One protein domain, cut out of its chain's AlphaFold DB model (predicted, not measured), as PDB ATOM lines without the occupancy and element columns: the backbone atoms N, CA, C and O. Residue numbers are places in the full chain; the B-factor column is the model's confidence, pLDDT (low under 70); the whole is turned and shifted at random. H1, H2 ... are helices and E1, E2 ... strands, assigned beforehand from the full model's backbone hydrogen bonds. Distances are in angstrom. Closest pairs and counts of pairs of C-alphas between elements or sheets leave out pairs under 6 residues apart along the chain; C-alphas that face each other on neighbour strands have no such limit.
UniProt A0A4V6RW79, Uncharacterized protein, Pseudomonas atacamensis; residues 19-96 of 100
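AT A GLANCE: This is residues 19 to 96 of the 100 residues of an uncharacterized protein of Pseudomonas atacamensis (UniProt A0A4V6RW79). A strongly twisted sheet of five strands has one long helix, H2, packed over one face, making two layers, while a long loop leads to the short helix H1, which grazes the sheet. The printed part has 78 residues, with two named helices and five named strands in the order E1, E2, H1, E3, E4, H2, E5. The sheet runs E2, E1, E5, E3, E4, all antiparallel, and the class is mixed, helices and strands. It is compact and rounded, with a radius of gyration of the C-alphas of 11.5 A and spans of 31 by 24 by 22 A.

HOW THE PARTS SIT: Begin at inner strand E5, residues 90 to 95. Its antiparallel neighbours are E1, residues 19 to 23, with N 22 and O 91 at 2.8 A, and E3, residues 54 to 59, with N 55 and O 94 at 2.8 A, both within hydrogen-bond range. E1 forms a hairpin with edge strand E2, residues 26 to 31, where N 21 and O 28 are 2.8 A apart. E3 forms a hairpin with edge strand E4, residues 65 to 72, where N 58 and O 67 are 2.8 A apart; E4 bends by 58 degrees at residue 69. H2, residues 74 to 86, is on the sheet; its closest C-alpha pair with E1 is Ala 85 and Gln 23, 4.5 A. E4, H2 and E5 form a split strand-helix-strand unit, two strands running the same way with E3 between them, its crossover right-handed. H1, residues 43 to 46, only grazes the sheet with residues 43 to 44. In H2 every O i to N i+4 pair is within hydrogen-bond range; H1 is too short for one.

IN THESE COORDINATES: Find C-alpha 19 at (-42.092, 82.829, 140.910), where E1 begins, 13.2 A long. E2 spans 16.5 A, H1 5.0 A, E3 15.4 A, E4 18.0 A and H2 18.1 A. E5 runs 16.9 A to C-alpha 95 at (-34.472, 88.597, 141.099).

THE WHOLE: The two C-alphas farthest apart, Cys 34 and Asn 76, are 32.6 A apart. The printed part has no cut, and E2 to H1 is the long link. Look for pLDDT under 70 at residues 25, 38 to 51 and 96.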
ATOM      1  N   ARG A  19     -42.334  81.775 141.896       79.12
ATOM      2  CA  ARG A  19     -42.092  82.829 140.910       79.12
ATOM      3  C   ARG A  19     -43.281  83.772 140.885       79.12
ATOM      4  O   ARG A  19     -44.422  83.336 141.046       79.12
ATOM      5  N   ALA A  20     -42.992  85.054 140.720       82.50
ATOM      6  CA  ALA A  20     -44.011  86.075 140.558       82.50
ATOM      7  C   ALA A  20     -44.343  86.224 139.075       82.50
ATOM      8  O   ALA A  20     -43.450  86.233 138.228       82.50
ATOM      9  N   PHE A  21     -45.630  86.348 138.785       83.38
ATOM     10  CA  PHE A  21     -46.165  86.491 137.445       83.38
ATOM     11  C   PHE A  21     -47.090  87.693 137.361       83.38
ATOM     12  O   PHE A  21     -47.711  88.081 138.354       83.38
ATOM     13  N   VAL A  22     -47.189  88.261 136.163       83.31
ATOM     14  CA  VAL A  22     -48.076  89.380 135.845       83.31
ATOM     15  C   VAL A  22     -48.862  89.049 134.591       83.31
ATOM     16  O   VAL A  22     -48.272  88.718 133.564       83.31
ATOM     17  N   GLN A  23     -50.184  89.168 134.666       81.75
ATOM     18  CA  GLN A  23     -51.078  88.999 133.525       81.75
ATOM     19  C   GLN A  23     -52.326  89.863 133.713       81.75
ATOM     20  O   GLN A  23     -52.882  89.920 134.808       81.75
ATOM     21  N   HIS A  24     -52.758  90.575 132.668       81.19
ATOM     22  CA  HIS A  24     -53.922  91.475 132.713       81.19
ATOM     23  C   HIS A  24     -53.887  92.482 133.884       81.19
ATOM     24  O   HIS A  24     -54.912  92.802 134.481       81.19
ATOM     25  N   GLY A  25     -52.692  92.950 134.263       69.25
ATOM     26  CA  GLY A  25     -52.490  93.860 135.401       69.25
ATOM     27  C   GLY A  25     -52.634  93.215 136.788       69.25
ATOM     28  O   GLY A  25     -52.423  93.887 137.795       69.25
ATOM     29  N   SER A  26     -52.949  91.921 136.853       73.25
ATOM     30  CA  SER A  26     -52.971  91.139 138.086       73.25
ATOM     31  C   SER A  26     -51.626  90.469 138.311       73.25
ATOM     32  O   SER A  26     -51.015  89.941 137.382       73.25
ATOM     33  N   TYR A  27     -51.181  90.479 139.561       78.50
ATOM     34  CA  TYR A  27     -49.957  89.817 139.980       78.50
ATOM     35  C   TYR A  27     -50.314  88.581 140.787       78.50
ATOM     36  O   TYR A  27     -51.230  88.611 141.606       78.50
ATOM     37  N   PHE A  28     -49.594  87.493 140.563       79.06
ATOM     38  CA  PHE A  28     -49.793  86.261 141.310       79.06
ATOM     39  C   PHE A  28     -48.469  85.542 141.516       79.06
ATOM     40  O   PHE A  28     -47.510  85.729 140.769       79.06
ATOM     41  N   LEU A  29     -48.407  84.727 142.561       78.69
ATOM     42  CA  LEU A  29     -47.277  83.846 142.805       78.69
ATOM     43  C   LEU A  29     -47.664  82.451 142.348       78.69
ATOM     44  O   LEU A  29     -48.769  81.992 142.623       78.69
ATOM     45  N   ARG A  30     -46.760  81.743 141.683       81.25
ATOM     46  CA  ARG A  30     -46.972  80.335 141.354       81.25
ATOM     47  C   ARG A  30     -45.769  79.514 141.768       81.25
ATOM     48  O   ARG A  30     -44.620  79.915 141.573       81.25
ATOM     49  N   CYS A  31     -46.045  78.365 142.371       82.88
ATOM     50  CA  CYS A  31     -45.024  77.386 142.685       82.88
ATOM     51  C   CYS A  31     -44.660  76.621 141.418       82.88
ATOM     52  O   CYS A  31     -45.502  75.936 140.841       82.88
ATOM     53  N   ILE A  32     -43.399  76.698 141.006       84.25
ATOM     54  CA  ILE A  32     -42.914  76.000 139.812       84.25
ATOM     55  C   ILE A  32     -42.858  74.486 140.046       84.25
ATOM     56  O   ILE A  32     -43.055  73.710 139.120       84.25
ATOM     57  N   SER A  33     -42.662  74.047 141.294       84.88
ATOM     58  CA  SER A  33     -42.585  72.620 141.628       84.88
ATOM     59  C   SER A  33     -43.929  71.895 141.547       84.88
ATOM     60  O   SER A  33     -43.966  70.750 141.116       84.88
ATOM     61  N   CYS A  34     -45.030  72.524 141.974       85.19
ATOM     62  CA  CYS A  34     -46.345  71.868 142.049       85.19
ATOM     63  C   CYS A  34     -47.452  72.583 141.264       85.19
ATOM     64  O   CYS A  34     -48.616  72.206 141.370       85.19
ATOM     65  N   SER A  35     -47.117  73.631 140.506       83.19
ATOM     66  CA  SER A  35     -48.037  74.443 139.696       83.19
ATOM     67  C   SER A  35     -49.171  75.161 140.440       83.19
ATOM     68  O   SER A  35     -49.973  75.829 139.792       83.19
ATOM     69  N   GLN A  36     -49.228  75.093 141.771       81.88
ATOM     70  CA  GLN A  36     -50.249  75.790 142.555       81.88
ATOM     71  C   GLN A  36     -50.012  77.301 142.537       81.88
ATOM     72  O   GLN A  36     -48.876  77.763 142.689       81.88
ATOM     73  N   SER A  37     -51.090  78.057 142.323       73.69
ATOM     74  CA  SER A  37     -51.066  79.519 142.280       73.69
ATOM     75  C   SER A  37     -51.574  80.083 143.600       73.69
ATOM     76  O   SER A  37     -52.653  79.720 144.060       73.69
ATOM     77  N   HIS A  38     -50.808  80.994 144.185       69.06
ATOM     78  CA  HIS A  38     -51.206  81.795 145.331       69.06
ATOM     79  C   HIS A  38     -51.592  83.187 144.831       69.06
ATOM     80  O   HIS A  38     -50.847  83.827 144.078       69.06
ATOM     81  N   VAL A  39     -52.755  83.679 145.259       59.69
ATOM     82  CA  VAL A  39     -53.154  85.061 144.988       59.69
ATOM     83  C   VAL A  39     -52.231  85.972 145.792       59.69
ATOM     84  O   VAL A  39     -52.323  86.048 147.012       59.69
ATOM     85  N   ALA A  40     -51.321  86.655 145.102       57.72
ATOM     86  CA  ALA A  40     -50.511  87.705 145.692       57.72
ATOM     87  C   ALA A  40     -51.267  89.020 145.506       57.72
ATOM     88  O   ALA A  40     -51.263  89.611 144.428       57.72
ATOM     89  N   THR A  41     -51.978  89.467 146.536       52.19
ATOM     90  CA  THR A  41     -52.690  90.746 146.494       52.19
ATOM     91  C   THR A  41     -51.716  91.902 146.239       52.19
ATOM     92  O   THR A  41     -50.867  92.216 147.067       52.19
ATOM     93  N   SER A  42     -51.875  92.509 145.057       52.19
ATOM     94  CA  SER A  42     -51.344  93.795 144.582       52.19
ATOM     95  C   SER A  42     -49.842  94.043 144.773       52.19
ATOM     96  O   SER A  42     -49.423  94.745 145.685       52.19
ATOM     97  N   TRP A  43     -49.037  93.616 143.801       54.56
ATOM     98  CA  TRP A  43     -47.658  94.086 143.585       54.56
ATOM     99  C   TRP A  43     -47.496  95.611 143.587       54.56
ATOM    100  O   TRP A  43     -46.450  96.120 143.973       54.56
ATOM    101  N   LEU A  44     -48.540  96.357 143.205       49.56
ATOM    102  CA  LEU A  44     -48.572  97.815 143.337       49.56
ATOM    103  C   LEU A  44     -48.284  98.278 144.775       49.56
ATOM    104  O   LEU A  44     -47.566  99.258 144.945       49.56
ATOM    105  N   ALA A  45     -48.746  97.539 145.789       47.03
ATOM    106  CA  ALA A  45     -48.484  97.838 147.195       47.03
ATOM    107  C   ALA A  45     -47.033  97.549 147.622       47.03
ATOM    108  O   ALA A  45     -46.563  98.127 148.593       47.03
ATOM    109  N   LEU A  46     -46.319  96.680 146.898       49.31
ATOM    110  CA  LEU A  46     -44.917  96.338 147.169       49.31
ATOM    111  C   LEU A  46     -43.937  97.107 146.274       49.31
ATOM    112  O   LEU A  46     -42.743  97.104 146.535       49.31
ATOM    113  N   SER A  47     -44.417  97.777 145.224       54.03
ATOM    114  CA  SER A  47     -43.564  98.377 144.192       54.03
ATOM    115  C   SER A  47     -42.581  99.439 144.702       54.03
ATOM    116  O   SER A  47     -41.495  99.562 144.141       54.03
ATOM    117  N   SER A  48     -42.924 100.165 145.772       50.44
ATOM    118  CA  SER A  48     -42.033 101.117 146.451       50.44
ATOM    119  C   SER A  48     -40.996 100.454 147.361       50.44
ATOM    120  O   SER A  48     -39.982 101.072 147.666       50.44
ATOM    121  N   GLU A  49     -41.237  99.210 147.773       52.94
ATOM    122  CA  GLU A  49     -40.382  98.422 148.672       52.94
ATOM    123  C   GLU A  49     -39.414  97.505 147.904       52.94
ATOM    124  O   GLU A  49     -38.494  96.929 148.485       52.94
ATOM    125  N   ILE A  50     -39.594  97.358 146.585       62.28
ATOM    126  CA  ILE A  50     -38.683  96.591 145.729       62.28
ATOM    127  C   ILE A  50     -37.412  97.413 145.516       62.28
ATOM    128  O   ILE A  50     -37.304  98.234 144.604       62.28
ATOM    129  N   THR A  51     -36.438  97.179 146.386       61.47
ATOM    130  CA  THR A  51     -35.098  97.772 146.314       61.47
ATOM    131  C   THR A  51     -34.143  96.952 145.446       61.47
ATOM    132  O   THR A  51     -33.139  97.475 144.963       61.47
ATOM    133  N   GLU A  52     -34.461  95.679 145.205       72.06
ATOM    134  CA  GLU A  52     -33.647  94.773 144.399       72.06
ATOM    135  C   GLU A  52     -34.003  94.861 142.910       72.06
ATOM    136  O   GLU A  52     -35.175  94.869 142.538       72.06
ATOM    137  N   SER A  53     -32.979  94.880 142.047       80.94
ATOM    138  CA  SER A  53     -33.175  94.792 140.595       80.94
ATOM    139  C   SER A  53     -33.905  93.502 140.237       80.94
ATOM    140  O   SER A  53     -33.527  92.414 140.683       80.94
ATOM    141  N   LEU A  54     -34.939  93.619 139.412       85.94
ATOM    142  CA  LEU A  54     -35.720  92.498 138.916       85.94
ATOM    143  C   LEU A  54     -35.523  92.340 137.419       85.94
ATOM    144  O   LEU A  54     -35.328  93.315 136.698       85.94
ATOM    145  N   ARG A  55     -35.652  91.107 136.947       89.94
ATOM    146  CA  ARG A  55     -35.723  90.764 135.532       89.94
ATOM    147  C   ARG A  55     -37.155  90.386 135.176       89.94
ATOM    148  O   ARG A  55     -37.773  89.588 135.876       89.94
ATOM    149  N   ALA A  56     -37.659  90.967 134.091       90.75
ATOM    150  CA  ALA A  56     -38.968  90.679 133.521       90.75
ATOM    151  C   ALA A  56     -38.820  89.975 132.168       90.75
ATOM    152  O   ALA A  56     -38.205  90.512 131.242       90.75
ATOM    153  N   THR A  57     -39.436  88.802 132.051       94.44
ATOM    154  CA  THR A  57     -39.391  87.954 130.854       94.44
ATOM    155  C   THR A  57     -40.810  87.515 130.493       94.44
ATOM    156  O   THR A  57     -41.536  87.036 131.360       94.44
ATOM    157  N   VAL A  58     -41.224  87.667 129.234       94.06
ATOM    158  CA  VAL A  58     -42.449  87.040 128.711       94.06
ATOM    159  C   VAL A  58     -42.220  85.541 128.624       94.06
ATOM    160  O   VAL A  58     -41.183  85.105 128.120       94.06
ATOM    161  N   VAL A  59     -43.186  84.761 129.089       94.19
ATOM    162  CA  VAL A  59     -43.121  83.301 129.092       94.19
ATOM    163  C   VAL A  59     -44.367  82.670 128.472       94.19
ATOM    164  O   VAL A  59     -45.416  83.310 128.389       94.19
ATOM    165  N   SER A  60     -44.254  81.412 128.040       92.56
ATOM    166  CA  SER A  60     -45.401  80.597 127.620       92.56
ATOM    167  C   SER A  60     -46.251  80.153 128.817       92.56
ATOM    168  O   SER A  60     -45.863  80.344 129.975       92.56
ATOM    169  N   GLU A  61     -47.396  79.516 128.559       87.31
ATOM    170  CA  GLU A  61     -48.229  78.914 129.615       87.31
ATOM    171  C   GLU A  61     -47.493  77.791 130.375       87.31
ATOM    172  O   GLU A  61     -47.748  77.560 131.558       87.31
ATOM    173  N   GLU A  62     -46.520  77.149 129.724       87.00
ATOM    174  CA  GLU A  62     -45.584  76.170 130.292       87.00
ATOM    175  C   GLU A  62     -44.331  76.810 130.917       87.00
ATOM    176  O   GLU A  62     -43.389  76.103 131.279       87.00
ATOM    177  N   PHE A  63     -44.301  78.139 131.058       85.94
ATOM    178  CA  PHE A  63     -43.213  78.925 131.655       85.94
ATOM    179  C   PHE A  63     -41.880  78.894 130.906       85.94
ATOM    180  O   PHE A  63     -40.828  79.141 131.498       85.94
ATOM    181  N   GLN A  64     -41.907  78.630 129.602       89.56
ATOM    182  CA  GLN A  64     -40.712  78.745 128.768       89.56
ATOM    183  C   GLN A  64     -40.441  80.214 128.442       89.56
ATOM    184  O   GLN A  64     -41.372  80.939 128.104       89.56
ATOM    185  N   GLU A  65     -39.185  80.663 128.545       92.69
ATOM    186  CA  GLU A  65     -38.808  82.040 128.193       92.69
ATOM    187  C   GLU A  65     -39.031  82.308 126.698       92.69
ATOM    188  O   GLU A  65     -38.538  81.566 125.850       92.69
ATOM    189  N   ILE A  66     -39.756  83.384 126.386       95.00
ATOM    190  CA  ILE A  66     -40.053  83.828 125.016       95.00
ATOM    191  C   ILE A  66     -39.275  85.106 124.694       95.00
ATOM    192  O   ILE A  66     -38.584  85.178 123.682       95.00
ATOM    193  N   GLU A  67     -39.384  86.127 125.551       95.38
ATOM    194  CA  GLU A  67     -38.842  87.463 125.277       95.38
ATOM    195  C   GLU A  67     -38.380  88.155 126.563       95.38
ATOM    196  O   GLU A  67     -39.109  88.225 127.550       95.38
ATOM    197  N   PHE A  68     -37.180  88.736 126.547       94.44
ATOM    198  CA  PHE A  68     -36.725  89.626 127.613       94.44
ATOM    199  C   PHE A  68     -37.321  91.032 127.446       94.44
ATOM    200  O   PHE A  68     -37.105  91.677 126.422       94.44
ATOM    201  N   LEU A  69     -38.006  91.543 128.476       92.62
ATOM    202  CA  LEU A  69     -38.643  92.867 128.436       92.62
ATOM    203  C   LEU A  69     -37.765  93.970 129.036       92.62
ATOM    204  O   LEU A  69     -37.625  95.068 128.479       92.62
ATOM    205  N   ALA A  70     -37.257  93.719 130.243       91.75
ATOM    206  CA  ALA A  70     -36.535  94.704 131.035       91.75
ATOM    207  C   ALA A  70     -35.804  94.066 132.218       91.75
ATOM    208  O   ALA A  70     -36.227  93.044 132.757       91.75
ATOM    209  N   GLU A  71     -34.765  94.754 132.678       90.50
ATOM    210  CA  GLU A  71     -34.111  94.519 133.960       90.50
ATOM    211  C   GLU A  71     -33.997  95.861 134.694       90.50
ATOM    212  O   GLU A  71     -33.751  96.891 134.057       90.50
ATOM    213  N   GLY A  72     -34.229  95.872 136.004       87.75
ATOM    214  CA  GLY A  72     -34.098  97.058 136.844       87.75
ATOM    215  C   GLY A  72     -35.211  97.208 137.879       87.75
ATOM    216  O   GLY A  72     -35.887  96.251 138.249       87.75
ATOM    217  N   VAL A  73     -35.388  98.446 138.341       82.25
ATOM    218  CA  VAL A  73     -36.418  98.858 139.307       82.25
ATOM    219  C   VAL A  73     -37.108 100.150 138.855       82.25
ATOM    220  O   VAL A  73     -36.667 100.822 137.919       82.25
ATOM    221  N   GLY A  74     -38.187 100.521 139.545       76.88
ATOM    222  CA  GLY A  74     -38.812 101.837 139.417       76.88
ATOM    223  C   GLY A  74     -39.786 102.005 138.238       76.88
ATOM    224  O   GLY A  74     -40.157 101.037 137.569       76.88
ATOM    225  N   PRO A  75     -40.236 103.248 137.971       76.94
ATOM    226  CA  PRO A  75     -41.403 103.512 137.124       76.94
ATOM    227  C   PRO A  75     -41.277 103.026 135.677       76.94
ATOM    228  O   PRO A  75     -42.247 102.536 135.103       76.94
ATOM    229  N   ASN A  76     -40.086 103.128 135.078       82.94
ATOM    230  CA  ASN A  76     -39.867 102.688 133.698       82.94
ATOM    231  C   ASN A  76     -39.972 101.158 133.568       82.94
ATOM    232  O   ASN A  76     -40.631 100.654 132.659       82.94
ATOM    233  N   PHE A  77     -39.381 100.420 134.514       86.44
ATOM    234  CA  PHE A  77     -39.508  98.965 134.595       86.44
ATOM    235  C   PHE A  77     -40.977  98.554 134.765       86.44
ATOM    236  O   PHE A  77     -41.499  97.769 133.972       86.44
ATOM    237  N   ILE A  78     -41.672  99.167 135.730       83.12
ATOM    238  CA  ILE A  78     -43.095  98.912 136.001       83.12
ATOM    239  C   ILE A  78     -43.949  99.198 134.760       83.12
ATOM    240  O   ILE A  78     -44.836  98.410 134.437       83.12
ATOM    241  N   SER A  79     -43.670 100.282 134.030       85.44
ATOM    242  CA  SER A  79     -44.396 100.634 132.806       85.44
ATOM    243  C   SER A  79     -44.254  99.563 131.723       85.44
ATOM    244  O   SER A  79     -45.250  99.195 131.103       85.44
ATOM    245  N   LYS A  80     -43.048  99.018 131.515       90.06
ATOM    246  CA  LYS A  80     -42.816  97.945 130.534       90.06
ATOM    247  C   LYS A  80     -43.559  96.661 130.902       90.06
ATOM    248  O   LYS A  80     -44.264  96.114 130.058       90.06
ATOM    249  N   VAL A  81     -43.466  96.235 132.164       87.94
ATOM    250  CA  VAL A  81     -44.189  95.058 132.679       87.94
ATOM    251  C   VAL A  81     -45.701  95.241 132.536       87.94
ATOM    252  O   VAL A  81     -46.391  94.354 132.040       87.94
ATOM    253  N   SER A  82     -46.210  96.417 132.907       84.69
ATOM    254  CA  SER A  82     -47.643  96.726 132.845       84.69
ATOM    255  C   SER A  82     -48.167  96.723 131.411       84.69
ATOM    256  O   SER A  82     -49.244  96.189 131.163       84.69
ATOM    257  N   LYS A  83     -47.411  97.280 130.453       88.69
ATOM    258  CA  LYS A  83     -47.781  97.272 129.028       88.69
ATOM    259  C   LYS A  83     -47.874  95.852 128.468       88.69
ATOM    260  O   LYS A  83     -48.864  95.540 127.815       88.69
ATOM    261  N   ALA A  84     -46.890  95.002 128.761       90.50
ATOM    262  CA  ALA A  84     -46.890  93.604 128.331       90.50
ATOM    263  C   ALA A  84     -48.074  92.823 128.930       90.50
ATOM    264  O   ALA A  84     -48.844  92.187 128.211       90.50
ATOM    265  N   ALA A  85     -48.291  92.952 130.242       86.94
ATOM    266  CA  ALA A  85     -49.404  92.294 130.922       86.94
ATOM    267  C   ALA A  85     -50.775  92.783 130.420       86.94
ATOM    268  O   ALA A  85     -51.699  91.981 130.279       86.94
ATOM    269  N   TYR A  86     -50.921  94.081 130.130       84.06
ATOM    270  CA  TYR A  86     -52.144  94.649 129.553       84.06
ATOM    271  C   TYR A  86     -52.427  94.104 128.147       84.06
ATOM    272  O   TYR A  86     -53.583  93.867 127.808       84.06
ATOM    273  N   ALA A  87     -51.383  93.821 127.365       88.50
ATOM    274  CA  ALA A  87     -51.493  93.155 126.068       88.50
ATOM    275  C   ALA A  87     -51.835  91.650 126.166       88.50
ATOM    276  O   ALA A  87     -51.926  90.978 125.143       88.50
ATOM    277  N   GLY A  88     -52.026  91.113 127.378       86.44
ATOM    278  CA  GLY A  88     -52.368  89.710 127.623       86.44
ATOM    279  C   GLY A  88     -51.168  88.769 127.726       86.44
ATOM    280  O   GLY A  88     -51.357  87.565 127.877       86.44
ATOM    281  N   GLN A  89     -49.942  89.297 127.683       92.19
ATOM    282  CA  GLN A  89     -48.738  88.485 127.836       92.19
ATOM    283  C   GLN A  89     -48.567  88.036 129.290       92.19
ATOM    284  O   GLN A  89     -48.854  88.787 130.227       92.19
ATOM    285  N   LEU A  90     -48.055  86.819 129.470       91.38
ATOM    286  CA  LEU A  90     -47.666  86.301 130.772       91.38
ATOM    287  C   LEU A  90     -46.214  86.693 131.056       91.38
ATOM    288  O   LEU A  90     -45.298  86.260 130.359       91.38
ATOM    289  N   VAL A  91     -46.000  87.526 132.070       91.19
ATOM    290  CA  VAL A  91     -44.669  88.037 132.425       91.19
ATOM    291  C   VAL A  91     -44.195  87.381 133.711       91.19
ATOM    292  O   VAL A  91     -44.846  87.526 134.739       91.19
ATOM    293  N   MET A  92     -43.051  86.703 133.677       90.06
ATOM    294  CA  MET A  92     -42.358  86.188 134.855       90.06
ATOM    295  C   MET A  92     -41.378  87.233 135.392       90.06
ATOM    296  O   MET A  92     -40.616  87.834 134.630       90.06
ATOM    297  N   LEU A  93     -41.375  87.417 136.712       87.00
ATOM    298  CA  LEU A  93     -40.446  88.279 137.433       87.00
ATOM    299  C   LEU A  93     -39.496  87.430 138.280       87.00
ATOM    300  O   LEU A  93     -39.930  86.605 139.092       87.00
ATOM    301  N   THR A  94     -38.197  87.650 138.113       84.12
ATOM    302  CA  THR A  94     -37.138  87.007 138.903       84.12
ATOM    303  C   THR A  94     -36.214  88.055 139.502       84.12
ATOM    304  O   THR A  94     -36.055  89.136 138.932       84.12
ATOM    305  N   SER A  95     -35.565  87.748 140.627       77.31
ATOM    306  CA  SER A  95     -34.472  88.597 141.099       77.31
ATOM    307  C   SER A  95     -33.364  88.629 140.043       77.31
ATOM    308  O   SER A  95     -33.062  87.628 139.392       77.31
ATOM    309  N   SER A  96     -32.771  89.802 139.844       65.56
ATOM    310  CA  SER A  96     -31.661  90.007 138.911       65.56
ATOM    311  C   SER A  96     -30.319  89.541 139.481       65.56
ATOM    312  O   SER A  96     -29.283  89.713 138.833       65.56
TER     313      SER A  96